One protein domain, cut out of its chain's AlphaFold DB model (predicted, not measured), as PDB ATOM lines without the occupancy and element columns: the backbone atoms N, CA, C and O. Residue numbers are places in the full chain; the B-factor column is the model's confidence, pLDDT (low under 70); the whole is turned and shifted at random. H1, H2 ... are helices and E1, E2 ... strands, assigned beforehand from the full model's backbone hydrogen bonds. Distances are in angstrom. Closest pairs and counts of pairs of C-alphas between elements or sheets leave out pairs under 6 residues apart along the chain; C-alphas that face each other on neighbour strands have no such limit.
ATOM      1  N   ILE A   3     -17.941  -7.188  10.626       93.12
ATOM      2  CA  ILE A   3     -17.429  -6.711  11.912       93.12
ATOM      3  C   ILE A   3     -16.484  -7.773  12.460       93.12
ATOM      4  O   ILE A   3     -16.862  -8.941  12.568       93.12
ATOM      5  N   TYR A   4     -15.270  -7.354  12.793       90.81
ATOM      6  CA  TYR A   4     -14.241  -8.182  13.398       90.81
ATOM      7  C   TYR A   4     -13.999  -7.701  14.822       90.81
ATOM      8  O   TYR A   4     -13.864  -6.500  15.064       90.81
ATOM      9  N   TYR A   5     -13.937  -8.653  15.744       88.69
ATOM     10  CA  TYR A   5     -13.622  -8.419  17.145       88.69
ATOM     11  C   TYR A   5     -12.245  -9.025  17.409       88.69
ATOM     12  O   TYR A   5     -12.051 -10.226  17.219       88.69
ATOM     13  N   CYS A   6     -11.294  -8.177  17.780       85.56
ATOM     14  CA  CYS A   6      -9.954  -8.539  18.241       85.56
ATOM     15  C   CYS A   6      -9.835  -8.154  19.718       85.56
ATOM     16  O   CYS A   6     -10.670  -7.393  20.194       85.56
ATOM     17  N   ASP A   7      -8.800  -8.615  20.420       81.56
ATOM     18  CA  ASP A   7      -8.689  -8.517  21.888       81.56
ATOM     19  C   ASP A   7      -9.077  -7.156  22.483       81.56
ATOM     20  O   ASP A   7      -9.839  -7.124  23.436       81.56
ATOM     21  N   GLU A   8      -8.671  -6.037  21.877       85.62
ATOM     22  CA  GLU A   8      -9.023  -4.683  22.355       85.62
ATOM     23  C   GLU A   8      -9.626  -3.789  21.260       85.62
ATOM     24  O   GLU A   8      -9.651  -2.562  21.372       85.62
ATOM     25  N   ARG A   9     -10.042  -4.370  20.126       88.88
ATOM     26  CA  ARG A   9     -10.434  -3.590  18.942       88.88
ATOM     27  C   ARG A   9     -11.677  -4.142  18.268       88.88
ATOM     28  O   ARG A   9     -11.851  -5.350  18.136       88.88
ATOM     29  N   ILE A  10     -12.495  -3.226  17.755       93.44
ATOM     30  CA  ILE A  10     -13.615  -3.527  16.861       93.44
ATOM     31  C   ILE A  10     -13.284  -2.933  15.493       93.44
ATOM     32  O   ILE A  10     -13.093  -1.725  15.365       93.44
ATOM     33  N   ILE A  11     -13.222  -3.775  14.464       93.94
ATOM     34  CA  ILE A  11     -12.980  -3.349  13.082       93.94
ATOM     35  C   ILE A  11     -14.273  -3.535  12.295       93.94
ATOM     36  O   ILE A  11     -14.782  -4.648  12.185       93.94
ATOM     37  N   ILE A  12     -14.798  -2.456  11.716       95.31
ATOM     38  CA  ILE A  12     -16.010  -2.481  10.889       95.31
ATOM     39  C   ILE A  12     -15.614  -2.176   9.448       95.31
ATOM     40  O   ILE A  12     -15.174  -1.070   9.140       95.31
ATOM     41  N   ALA A  13     -15.796  -3.145   8.557       94.31
ATOM     42  CA  ALA A  13     -15.498  -3.009   7.137       94.31
ATOM     43  C   ALA A  13     -16.794  -3.056   6.315       94.31
ATOM     44  O   ALA A  13     -17.586  -3.996   6.415       94.31
ATOM     45  N   GLY A  14     -17.037  -2.053   5.479       95.38
ATOM     46  CA  GLY A  14     -18.240  -1.991   4.651       95.38
ATOM     47  C   GLY A  14     -18.397  -0.652   3.948       95.38
ATOM     48  O   GLY A  14     -17.507   0.196   3.987       95.38
ATOM     49  N   LYS A  15     -19.554  -0.446   3.315       97.75
ATOM     50  CA  LYS A  15     -19.886   0.854   2.722       97.75
ATOM     51  C   LYS A  15     -20.040   1.890   3.835       97.75
ATOM     52  O   LYS A  15     -20.591   1.581   4.890       97.75
ATOM     53  N   LYS A  16     -19.632   3.138   3.581       97.00
ATOM     54  CA  LYS A  16     -19.680   4.241   4.564       97.00
ATOM     55  C   LYS A  16     -21.017   4.325   5.314       97.00
ATOM     56  O   LYS A  16     -21.035   4.467   6.530       97.00
ATOM     57  N   TRP A  17     -22.136   4.203   4.600       97.56
ATOM     58  CA  TRP A  17     -23.467   4.280   5.206       97.56
ATOM     59  C   TRP A  17     -23.790   3.084   6.116       97.56
ATOM     60  O   TRP A  17     -24.438   3.278   7.140       97.56
ATOM     61  N   GLU A  18     -23.315   1.874   5.796       96.81
ATOM     62  CA  GLU A  18     -23.504   0.685   6.640       96.81
ATOM     63  C   GLU A  18     -22.760   0.860   7.966       96.81
ATOM     64  O   GLU A  18     -23.318   0.605   9.032       96.81
ATOM     65  N   VAL A  19     -21.520   1.359   7.893       96.00
ATOM     66  CA  VAL A  19     -20.678   1.624   9.066       96.00
ATOM     67  C   VAL A  19     -21.339   2.663   9.970       96.00
ATOM     68  O   VAL A  19     -21.504   2.423  11.164       96.00
ATOM     69  N   LEU A  20     -21.788   3.788   9.405       97.12
ATOM     70  CA  LEU A  20     -22.460   4.841  10.174       97.12
ATOM     71  C   LEU A  20     -23.772   4.357  10.799       97.12
ATOM     72  O   LEU A  20     -24.050   4.669  11.956       97.12
ATOM     73  N   ALA A  21     -24.572   3.580  10.063       97.19
ATOM     74  CA  ALA A  21     -25.799   2.997  10.596       97.19
ATOM     75  C   ALA A  21     -25.503   2.053  11.769       97.19
ATOM     76  O   ALA A  21     -26.184   2.110  12.794       97.19
ATOM     77  N   LYS A  22     -24.456   1.228  11.655       95.50
ATOM     78  CA  LYS A  22     -24.085   0.296  12.719       95.50
ATOM     79  C   LYS A  22     -23.543   1.002  13.958       95.50
ATOM     80  O   LYS A  22     -23.907   0.612  15.063       95.50
ATOM     81  N   LEU A  23     -22.745   2.054  13.781       95.81
ATOM     82  CA  LEU A  23     -22.265   2.889  14.886       95.81
ATOM     83  C   LEU A  23     -23.422   3.574  15.621       95.81
ATOM     84  O   LEU A  23     -23.442   3.565  16.846       95.81
ATOM     85  N   LYS A  24     -24.425   4.093  14.897       96.12
ATOM     86  CA  LYS A  24     -25.630   4.673  15.517       96.12
ATOM     87  C   LYS A  24     -26.401   3.653  16.353       96.12
ATOM     88  O   LYS A  24     -26.798   3.964  17.467       96.12
ATOM     89  N   GLN A  25     -26.591   2.439  15.833       95.19
ATOM     90  CA  GLN A  25     -27.235   1.358  16.587       95.19
ATOM     91  C   GLN A  25     -26.425   0.971  17.828       95.19
ATOM     92  O   GLN A  25     -26.995   0.786  18.897       95.19
ATOM     93  N   ALA A  26     -25.102   0.852  17.698       94.75
ATOM     94  CA  ALA A  26     -24.233   0.495  18.813       94.75
ATOM     95  C   ALA A  26     -24.258   1.560  19.916       94.75
ATOM     96  O   ALA A  26     -24.398   1.204  21.076       94.75
ATOM     97  N   ALA A  27     -24.226   2.845  19.557       95.56
ATOM     98  CA  ALA A  27     -24.288   3.947  20.515       95.56
ATOM     99  C   ALA A  27     -25.599   3.991  21.323       95.56
ATOM    100  O   ALA A  27     -25.620   4.528  22.423       95.56
ATOM    101  N   GLN A  28     -26.695   3.436  20.794       96.25
ATOM    102  CA  GLN A  28     -27.963   3.321  21.530       96.25
ATOM    103  C   GLN A  28     -27.969   2.158  22.528       96.25
ATOM    104  O   GLN A  28     -28.694   2.205  23.516       96.25
ATOM    105  N   LEU A  29     -27.207   1.099  22.246       95.00
ATOM    106  CA  LEU A  29     -27.207  -0.143  23.023       95.00
ATOM    107  C   LEU A  29     -26.062  -0.207  24.037       95.00
ATOM    108  O   LEU A  29     -26.191  -0.870  25.063       95.00
ATOM    109  N   TYR A  30     -24.944   0.450  23.735       94.88
ATOM    110  CA  TYR A  30     -23.702   0.368  24.488       94.88
ATOM    111  C   TYR A  30     -23.212   1.782  24.814       94.88
ATOM    112  O   TYR A  30     -22.912   2.541  23.887       94.88
ATOM    113  N   PRO A  31     -23.111   2.145  26.105       94.31
ATOM    114  CA  PRO A  31     -22.611   3.455  26.519       94.31
ATOM    115  C   PRO A  31     -21.171   3.710  26.070       94.31
ATOM    116  O   PRO A  31     -20.828   4.829  25.688       94.31
ATOM    117  N   THR A  32     -20.326   2.674  26.086       94.81
ATOM    118  CA  THR A  32     -18.934   2.764  25.643       94.81
ATOM    119  C   THR A  32     -18.582   1.700  24.603       94.81
ATOM    120  O   THR A  32     -19.212   0.647  24.493       94.81
ATOM    121  N   VAL A  33     -17.518   1.960  23.835       91.62
ATOM    122  CA  VAL A  33     -16.954   0.975  22.893       91.62
ATOM    123  C   VAL A  33     -16.443  -0.264  23.633       91.62
ATOM    124  O   VAL A  33     -16.508  -1.360  23.083       91.62
ATOM    125  N   ARG A  34     -15.983  -0.101  24.880       91.38
ATOM    126  CA  ARG A  34     -15.575  -1.210  25.745       91.38
ATOM    127  C   ARG A  34     -16.764  -2.100  26.092       91.38
ATOM    128  O   ARG A  34     -16.687  -3.290  25.841       91.38
ATOM    129  N   ASP A  35     -17.890  -1.525  26.514       91.69
ATOM    130  CA  ASP A  35     -19.112  -2.299  26.791       91.69
ATOM    131  C   ASP A  35     -19.607  -3.036  25.541       91.69
ATOM    132  O   ASP A  35     -20.075  -4.172  25.611       91.69
ATOM    133  N   TRP A  36     -19.489  -2.398  24.371       93.12
ATOM    134  CA  TRP A  36     -19.824  -3.038  23.102       93.12
ATOM    135  C   TRP A  36     -18.897  -4.216  22.781       93.12
ATOM    136  O   TRP A  36     -19.359  -5.264  22.321       93.12
ATOM    137  N   HIS A  37     -17.594  -4.045  23.002       91.50
ATOM    138  CA  HIS A  37     -16.595  -5.088  22.803       91.50
ATOM    139  C   HIS A  37     -16.836  -6.259  23.759       91.50
ATOM    140  O   HIS A  37     -17.062  -7.378  23.295       91.50
ATOM    141  N   ASP A  38     -16.928  -5.969  25.054       89.38
ATOM    142  CA  ASP A  38     -17.160  -6.919  26.138       89.38
ATOM    143  C   ASP A  38     -18.454  -7.720  25.906       89.38
ATOM    144  O   ASP A  38     -18.474  -8.948  26.007       89.38
ATOM    145  N   ALA A  39     -19.540  -7.067  25.477       89.19
ATOM    146  CA  ALA A  39     -20.804  -7.740  25.171       89.19
ATOM    147  C   ALA A  39     -20.711  -8.758  24.017       89.19
ATOM    148  O   ALA A  39     -21.556  -9.655  23.913       89.19
ATOM    149  N   MET A  40     -19.722  -8.617  23.132       86.56
ATOM    150  CA  MET A  40     -19.525  -9.492  21.973       86.56
ATOM    151  C   MET A  40     -18.427 -10.534  22.190       86.56
ATOM    152  O   MET A  40     -18.500 -11.612  21.596       86.56
ATOM    153  N   THR A  41     -17.455 -10.260  23.058       80.88
ATOM    154  CA  THR A  41     -16.388 -11.195  23.435       80.88
ATOM    155  C   THR A  41     -16.809 -12.114  24.583       80.88
ATOM    156  O   THR A  41     -16.626 -13.325  24.478       80.88
ATOM    157  N   HIS A  42     -17.496 -11.609  25.615       65.69
ATOM    158  CA  HIS A  42     -17.925 -12.412  26.773       65.69
ATOM    159  C   HIS A  42     -19.121 -13.333  26.514       65.69
ATOM    160  O   HIS A  42     -19.340 -14.281  27.267       65.69
ATOM    161  N   LYS A  43     -19.863 -13.153  25.411       57.81
ATOM    162  CA  LYS A  43     -20.825 -14.174  24.948       57.81
ATOM    163  C   LYS A  43     -20.151 -15.479  24.509       57.81
ATOM    164  O   LYS A  43     -20.840 -16.468  24.268       57.81
ATOM    165  N   LYS A  44     -18.818 -15.501  24.418       50.91
ATOM    166  CA  LYS A  44     -18.007 -16.685  24.151       50.91
ATOM    167  C   LYS A  44     -17.001 -16.916  25.277       50.91
ATOM    168  O   LYS A  44     -15.845 -16.530  25.176       50.91
ATOM    169  N   ASN A  45     -17.411 -17.616  26.320       47.75
ATOM    170  CA  ASN A  45     -16.457 -18.286  27.206       47.75
ATOM    171  C   ASN A  45     -16.117 -19.693  26.646       47.75
ATOM    172  O   ASN A  45     -16.922 -20.253  25.899       47.75
ATOM    173  N   PRO A  46     -14.966 -20.310  26.980       51.12
ATOM    174  CA  PRO A  46     -13.632 -19.895  26.531       51.12
ATOM    175  C   PRO A  46     -12.753 -21.125  26.200       51.12
ATOM    176  O   PRO A  46     -12.285 -21.810  27.103       51.12
ATOM    177  N   SER A  47     -12.485 -21.451  24.932       43.53
ATOM    178  CA  SER A  47     -11.421 -22.443  24.621       43.53
ATOM    179  C   SER A  47     -10.768 -22.303  23.250       43.53
ATOM    180  O   SER A  47      -9.985 -23.167  22.863       43.53
ATOM    181  N   ARG A  48     -11.073 -21.269  22.458       43.72
ATOM    182  CA  ARG A  48     -10.503 -21.202  21.109       43.72
ATOM    183  C   ARG A  48     -10.392 -19.772  20.595       43.72
ATOM    184  O   ARG A  48     -11.422 -19.096  20.531       43.72
ATOM    185  N   PRO A  49      -9.195 -19.319  20.178       46.44
ATOM    186  CA  PRO A  49      -9.065 -18.087  19.423       46.44
ATOM    187  C   PRO A  49      -9.615 -18.365  18.023       46.44
ATOM    188  O   PRO A  49      -8.900 -18.784  17.119       46.44
ATOM    189  N   THR A  50     -10.924 -18.204  17.854       45.69
ATOM    190  CA  THR A  50     -11.562 -18.335  16.546       45.69
ATOM    191  C   THR A  50     -12.108 -16.978  16.140       45.69
ATOM    192  O   THR A  50     -13.138 -16.535  16.660       45.69
ATOM    193  N   LEU A  51     -11.421 -16.352  15.178       48.09
ATOM    194  CA  LEU A  51     -11.945 -15.285  14.323       48.09
ATOM    195  C   LEU A  51     -13.329 -15.706  13.813       48.09
ATOM    196  O   LEU A  51     -13.442 -16.525  12.904       48.09
ATOM    197  N   THR A  52     -14.402 -15.183  14.406       51.34
ATOM    198  CA  THR A  52     -15.751 -15.421  13.882       51.34
ATOM    199  C   THR A  52     -16.212 -14.230  13.083       51.34
ATOM    200  O   THR A  52     -16.492 -13.165  13.629       51.34
ATOM    201  N   LEU A  53     -16.337 -14.462  11.784       49.78
ATOM    202  CA  LEU A  53     -16.997 -13.578  10.847       49.78
ATOM    203  C   LEU A  53     -18.502 -13.547  11.153       49.78
ATOM    204  O   LEU A  53     -19.227 -14.483  10.816       49.78
ATOM    205  N   ILE A  54     -18.990 -12.472  11.776       59.09
ATOM    206  CA  ILE A  54     -20.434 -12.261  11.929       59.09
ATOM    207  C   ILE A  54     -20.961 -11.667  10.614       59.09
ATOM    208  O   ILE A  54     -20.799 -10.477  10.340       59.09
ATOM    209  N   HIS A  55     -21.565 -12.508   9.770       45.75
ATOM    210  CA  HIS A  55     -22.267 -12.085   8.554       45.75
ATOM    211  C   HIS A  55     -23.653 -11.535   8.924       45.75
ATOM    212  O   HIS A  55     -24.567 -12.294   9.240       45.75
ATOM    213  N   THR A  56     -23.850 -10.218   8.854       53.81
ATOM    214  CA  THR A  56     -25.199  -9.639   8.938       53.81
ATOM    215  C   THR A  56     -25.872  -9.746   7.568       53.81
ATOM    216  O   THR A  56     -25.569  -8.955   6.671       53.81
TER     217      THR A  56
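This is residues 3 to 56 of the 62 residues of an uncharacterized protein of Alkalihalobacillus lonarensis (UniProt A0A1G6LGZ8). A two-strand hairpin, E1 and E2, sits in the angle of an L made by two helices, H1 and H2, whose corner is at residues 30 to 32. H1 runs past the E2 side of the hairpin, H2 passes near both strands, and a long tail, residues 42 to 56, loops out and folds back, with residues 42 to 48 sticking out free. The printed part has 54 residues, in the order E1, E2, H1, H2; the sheet, E1 - E2, is antiparallel and the class is mixed, helices and strands. It is only just compact, close to loose, with a radius of gyration of the C-alphas of 11.6 A, and elongated, spanning 35 by 23 by 17 A.

E1, residues 3 to 6, and E2, residues 9 to 13, form a hairpin, antiparallel at 157 degrees; N 4 and O 11 are 2.8 A apart and N 6 and O 9 are 2.9 A apart, within hydrogen-bond range. H1, residues 16 to 29, comes closest to E2 at the C-alphas of Ile 12 and Val 19, 6.5 A apart. E1 and H1 are apart. H2, residues 33 to 41, comes closest to E2 at the C-alphas of Ile 10 and His 37, 6.8 A apart, and to E1 at those of Tyr 5 and His 37, 7.2 A apart. H1 and H2 are close but not clearly touching, their closest C-alphas, of Ala 26 and Trp 36, being 7.1 A apart. Their lines are about perpendicular, at 89 degrees. In H1 and H2 every O i to N i+4 pair is within hydrogen-bond range.

E1, residues 3 to 6, begins at C-alpha 3, (-17.429, -6.711, 11.912), and is 10.0 A long. E2, residues 9 to 13, is 12.9 A long. H1, residues 16 to 29, is 20.4 A long, and H2, residues 33 to 41, is 12.2 A long, ending at C-alpha 41, (-16.388, -11.195, 23.435).

The C-alphas farthest apart, those of Trp 17 and Ser 47, are 35.2 A apart. The printed part has no cut, and the links E1 to E2, E2 to H1 and H1 to H2 are tight. Residues 42 to 56, with no named element, have pLDDT under 70; the mean of the printed part is 81.1.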